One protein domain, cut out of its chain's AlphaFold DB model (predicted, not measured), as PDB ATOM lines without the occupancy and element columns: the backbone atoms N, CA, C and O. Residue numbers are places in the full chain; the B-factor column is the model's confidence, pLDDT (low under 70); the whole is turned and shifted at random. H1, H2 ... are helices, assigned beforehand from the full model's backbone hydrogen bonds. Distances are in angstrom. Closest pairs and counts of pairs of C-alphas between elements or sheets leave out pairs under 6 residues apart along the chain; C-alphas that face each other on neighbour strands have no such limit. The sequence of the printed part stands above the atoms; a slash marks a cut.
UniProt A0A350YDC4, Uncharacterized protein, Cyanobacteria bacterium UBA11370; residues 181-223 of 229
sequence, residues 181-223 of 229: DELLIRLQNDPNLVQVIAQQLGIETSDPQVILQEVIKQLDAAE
ATOM      1  N   ASP A 181      22.274 -39.866  21.196       71.94
ATOM      2  CA  ASP A 181      22.153 -39.079  19.966       71.94
ATOM      3  C   ASP A 181      21.619 -39.903  18.785       71.94
ATOM      4  O   ASP A 181      20.796 -39.432  17.998       71.94
ATOM      5  N   GLU A 182      22.020 -41.167  18.676       75.06
ATOM      6  CA  GLU A 182      21.551 -42.061  17.620       75.06
ATOM      7  C   GLU A 182      20.096 -42.500  17.832       75.06
ATOM      8  O   GLU A 182      19.317 -42.590  16.876       75.06
ATOM      9  N   LEU A 183      19.682 -42.692  19.088       79.06
ATOM     10  CA  LEU A 183      18.278 -42.910  19.435       79.06
ATOM     11  C   LEU A 183      17.419 -41.706  19.025       79.06
ATOM     12  O   LEU A 183      16.329 -41.887  18.481       79.06
ATOM     13  N   LEU A 184      17.923 -40.483  19.214       80.56
ATOM     14  CA  LEU A 184      17.238 -39.261  18.788       80.56
ATOM     15  C   LEU A 184      17.113 -39.170  17.260       80.56
ATOM     16  O   LEU A 184      16.080 -38.730  16.752       80.56
ATOM     17  N   ILE A 185      18.135 -39.596  16.515       78.44
ATOM     18  CA  ILE A 185      18.097 -39.650  15.046       78.44
ATOM     19  C   ILE A 185      17.052 -40.672  14.575       78.44
ATOM     20  O   ILE A 185      16.249 -40.370  13.691       78.44
ATOM     21  N   ARG A 186      16.991 -41.857  15.196       77.00
ATOM     22  CA  ARG A 186      15.976 -42.871  14.865       77.00
ATOM     23  C   ARG A 186      14.558 -42.428  15.227       77.00
ATOM     24  O   ARG A 186      13.652 -42.659  14.437       77.00
ATOM     25  N   LEU A 187      14.363 -41.744  16.354       81.00
ATOM     26  CA  LEU A 187      13.057 -41.201  16.749       81.00
ATOM     27  C   LEU A 187      12.560 -40.095  15.808       81.00
ATOM     28  O   LEU A 187      11.363 -39.984  15.572       81.00
ATOM     29  N   GLN A 188      13.458 -39.280  15.258       78.75
ATOM     30  CA  GLN A 188      13.081 -38.262  14.271       78.75
ATOM     31  C   GLN A 188      12.723 -38.865  12.907       78.75
ATOM     32  O   GLN A 188      11.867 -38.328  12.208       78.75
ATOM     33  N   ASN A 189      13.362 -39.977  12.539       82.06
ATOM     34  CA  ASN A 189      13.156 -40.629  11.248       82.06
ATOM     35  C   ASN A 189      12.003 -41.648  11.255       82.06
ATOM     36  O   ASN A 189      11.428 -41.901  10.197       82.06
ATOM     37  N   ASP A 190      11.648 -42.217  12.414       82.19
ATOM     38  CA  ASP A 190      10.592 -43.226  12.544       82.19
ATOM     39  C   ASP A 190       9.479 -42.808  13.533       82.19
ATOM     40  O   ASP A 190       9.624 -42.953  14.753       82.19
ATOM     41  N   PRO A 191       8.315 -42.352  13.029       77.12
ATOM     42  CA  PRO A 191       7.186 -41.964  13.869       77.12
ATOM     43  C   PRO A 191       6.509 -43.148  14.583       77.12
ATOM     44  O   PRO A 191       5.842 -42.937  15.598       77.12
ATOM     45  N   ASN A 192       6.671 -44.392  14.113       81.00
ATOM     46  CA  ASN A 192       6.137 -45.560  14.826       81.00
ATOM     47  C   ASN A 192       6.956 -45.849  16.084       81.00
ATOM     48  O   ASN A 192       6.393 -46.178  17.129       81.00
ATOM     49  N   LEU A 193       8.279 -45.680  16.006       79.12
ATOM     50  CA  LEU A 193       9.176 -45.874  17.141       79.12
ATOM     51  C   LEU A 193       8.860 -44.889  18.275       79.12
ATOM     52  O   LEU A 193       8.766 -45.296  19.432       79.12
ATOM     53  N   VAL A 194       8.598 -43.624  17.936       79.62
ATOM     54  CA  VAL A 194       8.129 -42.585  18.875       79.62
ATOM     55  C   VAL A 194       6.912 -43.076  19.655       79.62
ATOM     56  O   VAL A 194       6.878 -42.990  20.881       79.62
ATOM     57  N   GLN A 195       5.928 -43.647  18.963       77.75
ATOM     58  CA  GLN A 195       4.675 -44.068  19.578       77.75
ATOM     59  C   GLN A 195       4.826 -45.313  20.462       77.75
ATOM     60  O   GLN A 195       4.145 -45.433  21.483       77.75
ATOM     61  N   VAL A 196       5.718 -46.232  20.092       78.44
ATOM     62  CA  VAL A 196       6.037 -47.418  20.898       78.44
ATOM     63  C   VAL A 196       6.752 -47.011  22.182       78.44
ATOM     64  O   VAL A 196       6.348 -47.436  23.265       78.44
ATOM     65  N   ILE A 197       7.773 -46.155  22.087       80.38
ATOM     66  CA  ILE A 197       8.547 -45.726  23.257       80.38
ATOM     67  C   ILE A 197       7.694 -44.846  24.177       80.38
ATOM     68  O   ILE A 197       7.693 -45.058  25.387       80.38
ATOM     69  N   ALA A 198       6.895 -43.933  23.622       79.50
ATOM     70  CA  ALA A 198       5.970 -43.111  24.396       79.50
ATOM     71  C   ALA A 198       4.972 -43.965  25.202       79.50
ATOM     72  O   ALA A 198       4.800 -43.754  26.401       79.50
ATOM     73  N   GLN A 199       4.388 -45.003  24.589       80.94
ATOM     74  CA  GLN A 199       3.512 -45.944  25.296       80.94
ATOM     75  C   GLN A 199       4.253 -46.759  26.358       80.94
ATOM     76  O   GLN A 199       3.714 -46.992  27.439       80.94
ATOM     77  N   GLN A 200       5.488 -47.173  26.074       70.75
ATOM     78  CA  GLN A 200       6.294 -47.959  27.002       70.75
ATOM     79  C   GLN A 200       6.722 -47.153  28.236       70.75
ATOM     80  O   GLN A 200       6.819 -47.714  29.329       70.75
ATOM     81  N   LEU A 201       6.933 -45.848  28.064       74.31
ATOM     82  CA  LEU A 201       7.213 -44.886  29.130       74.31
ATOM     83  C   LEU A 201       5.935 -44.335  29.784       74.31
ATOM     84  O   LEU A 201       6.020 -43.675  30.816       74.31
ATOM     85  N   GLY A 202       4.757 -44.606  29.211       77.38
ATOM     86  CA  GLY A 202       3.472 -44.099  29.695       77.38
ATOM     87  C   GLY A 202       3.295 -42.588  29.523       77.38
ATOM     88  O   GLY A 202       2.557 -41.975  30.292       77.38
ATOM     89  N   ILE A 203       3.980 -41.984  28.550       76.44
ATOM     90  CA  ILE A 203       3.941 -40.546  28.267       76.44
ATOM     91  C   ILE A 203       3.110 -40.270  27.011       76.44
ATOM     92  O   ILE A 203       3.289 -40.900  25.974       76.44
ATOM     93  N   GLU A 204       2.198 -39.302  27.084       73.25
ATOM     94  CA  GLU A 204       1.328 -38.896  25.967       73.25
ATOM     95  C   GLU A 204       1.994 -37.806  25.110       73.25
ATOM     96  O   GLU A 204       1.411 -36.759  24.836       73.25
ATOM     97  N   THR A 205       3.255 -38.012  24.728       74.19
ATOM     98  CA  THR A 205       3.996 -37.058  23.894       74.19
ATOM     99  C   THR A 205       4.514 -37.725  22.630       74.19
ATOM    100  O   THR A 205       4.935 -38.878  22.640       74.19
ATOM    101  N   SER A 206       4.466 -36.984  21.527       77.75
ATOM    102  CA  SER A 206       5.053 -37.376  20.242       77.75
ATOM    103  C   SER A 206       6.333 -36.599  19.940       77.75
ATOM    104  O   SER A 206       6.822 -36.651  18.818       77.75
ATOM    105  N   ASP A 207       6.852 -35.857  20.923       83.00
ATOM    106  CA  ASP A 207       8.096 -35.104  20.797       83.00
ATOM    107  C   ASP A 207       9.306 -36.013  21.097       83.00
ATOM    108  O   ASP A 207       9.467 -36.451  22.246       83.00
ATOM    109  N   PRO A 208      10.180 -36.283  20.105       79.31
ATOM    110  CA  PRO A 208      11.388 -37.090  20.276       79.31
ATOM    111  C   PRO A 208      12.296 -36.620  21.417       79.31
ATOM    112  O   PRO A 208      12.913 -37.446  22.089       79.31
ATOM    113  N   GLN A 209      12.374 -35.308  21.664       79.88
ATOM    114  CA  GLN A 209      13.262 -34.743  22.683       79.88
ATOM    115  C   GLN A 209      12.744 -35.011  24.098       79.88
ATOM    116  O   GLN A 209      13.523 -35.310  25.004       79.88
ATOM    117  N   VAL A 210      11.425 -34.948  24.286       82.88
ATOM    118  CA  VAL A 210      10.782 -35.224  25.580       82.88
ATOM    119  C   VAL A 210      10.850 -36.715  25.905       82.88
ATOM    120  O   VAL A 210      11.099 -37.085  27.051       82.88
ATOM    121  N   ILE A 211      10.693 -37.573  24.892       83.12
ATOM    122  CA  ILE A 211      10.837 -39.026  25.041       83.12
ATOM    123  C   ILE A 211      12.254 -39.380  25.497       83.12
ATOM    124  O   ILE A 211      12.416 -40.122  26.463       83.12
ATOM    125  N   LEU A 212      13.277 -38.814  24.851       82.56
ATOM    126  CA  LEU A 212      14.678 -39.083  25.177       82.56
ATOM    127  C   LEU A 212      15.033 -38.706  26.622       82.56
ATOM    128  O   LEU A 212      15.677 -39.482  27.326       82.56
ATOM    129  N   GLN A 213      14.576 -37.538  27.079       78.75
ATOM    130  CA  GLN A 213      14.784 -37.069  28.453       78.75
ATOM    131  C   GLN A 213      14.196 -38.043  29.479       78.75
ATOM    132  O   GLN A 213      14.828 -38.331  30.495       78.75
ATOM    133  N   GLU A 214      13.007 -38.585  29.211       81.12
ATOM    134  CA  GLU A 214      12.361 -39.513  30.137       81.12
ATOM    135  C   GLU A 214      13.030 -40.896  30.126       81.12
ATOM    136  O   GLU A 214      13.129 -41.519  31.181       81.12
ATOM    137  N   VAL A 215      13.565 -41.349  28.984       81.69
ATOM    138  CA  VAL A 215      14.405 -42.562  28.927       81.69
ATOM    139  C   VAL A 215      15.629 -42.405  29.830       81.69
ATOM    140  O   VAL A 215      15.872 -43.267  30.670       81.69
ATOM    141  N   ILE A 216      16.364 -41.295  29.703       80.94
ATOM    142  CA  ILE A 216      17.561 -41.020  30.518       80.94
ATOM    143  C   ILE A 216      17.193 -40.972  32.003       80.94
ATOM    144  O   ILE A 216      17.802 -41.646  32.827       80.94
ATOM    145  N   LYS A 217      16.126 -40.249  32.343       80.69
ATOM    146  CA  LYS A 217      15.644 -40.129  33.720       80.69
ATOM    147  C   LYS A 217      15.207 -41.469  34.321       80.69
ATOM    148  O   LYS A 217      15.410 -41.689  35.513       80.69
ATOM    149  N   GLN A 218      14.608 -42.366  33.535       72.69
ATOM    150  CA  GLN A 218      14.277 -43.713  34.007       72.69
ATOM    151  C   GLN A 218      15.514 -44.585  34.208       72.69
ATOM    152  O   GLN A 218      15.517 -45.388  35.139       72.69
ATOM    153  N   LEU A 219      16.553 -44.423  33.387       72.31
ATOM    154  CA  LEU A 219      17.831 -45.108  33.586       72.31
ATOM    155  C   LEU A 219      18.496 -44.638  34.887       72.31
ATOM    156  O   LEU A 219      18.784 -45.475  35.738       72.31
ATOM    157  N   ASP A 220      18.592 -43.326  35.118       75.62
ATOM    158  CA  ASP A 220      19.136 -42.768  36.367       75.62
ATOM    159  C   ASP A 220      18.332 -43.224  37.602       75.62
ATOM    160  O   ASP A 220      18.888 -43.572  38.647       75.62
ATOM    161  N   ALA A 221      16.998 -43.260  37.494       69.56
ATOM    162  CA  ALA A 221      16.128 -43.735  38.569       69.56
ATOM    163  C   ALA A 221      16.270 -45.249  38.816       69.56
ATOM    164  O   ALA A 221      16.206 -45.700  39.966       69.56
ATOM    165  N   ALA A 222      16.474 -46.039  37.759       63.84
ATOM    166  CA  ALA A 222      16.742 -47.468  37.870       63.84
ATOM    167  C   ALA A 222      18.083 -47.716  38.574       63.84
ATOM    168  O   ALA A 222      18.144 -48.571  39.458       63.84
ATOM    169  N   GLU A 223      19.112 -46.921  38.277       60.16
ATOM    170  CA  GLU A 223      20.413 -46.996  38.945       60.16
ATOM    171  C   GLU A 223      20.318 -46.622  40.432       60.16
ATOM    172  O   GLU A 223      20.783 -47.379  41.288       60.16
TER     173      GLU A 223
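Overview. This is residues 181 to 223 of the 229 residues of an uncharacterized protein of Cyanobacteria bacterium UBA11370 (UniProt A0A350YDC4). Three helices make a small open V with a longer helix set against it: H1 and H2 meet in a corner at their link, and H3 packs by its first part on both. The rest of H3, from residue 216 on, runs beyond these contacts toward the last printed residue. The printed part has 43 residues with three named helices, in the order H1, H2, H3, and no named strand; the class is all helix. It is compact, with a radius of gyration of the C-alphas of 9.8 A, and spans 29 by 21 by 12 A.

Along the chain. Find C-alpha 181 at (22.153, -39.079, 19.966); there H1 begins, residues 181 to 189, 12.6 A long. After a tight link of one residue, H2 covers residues 191 to 201, 15.5 A, starting at C-alpha 191 at (7.186, -41.964, 13.869). A short link of six residues leads to H3, residues 208 to 223, 23.0 A, which ends at C-alpha 223 at (20.413, -46.996, 38.945).

Arrangement. Look first at Leu 187 and Val 194, whose C-alphas, the closest of H1 and H2, are 5.5 A apart. These helices touch only at the corner, and only just, with 3 pairs of C-alphas within 8 A; they run opposite ways at a steep tilt of 58 degrees. H3 touches H1 with residues 208 to 212 alone, closest at the C-alphas of Leu 187 and Pro 208, 5.7 A, opposite ways at a steep tilt of 40 degrees. H3 touches H2 with residues 208 to 215 alone, closest at the C-alphas of Ala 198 and Ile 211, 6.4 A; they run the same way at a shallow tilt of 33 degrees, only just short of steep. In H1, H2 and H3 every O i to N i+4 pair is within hydrogen-bond range.

Size, cuts and confidence. The two C-alphas farthest apart, those of Asn 189 and Glu 223, are 29.3 A apart. The printed part has no cut and no long link. The mean pLDDT of the printed part is 77.5, and residues 221 to 223 are under 70.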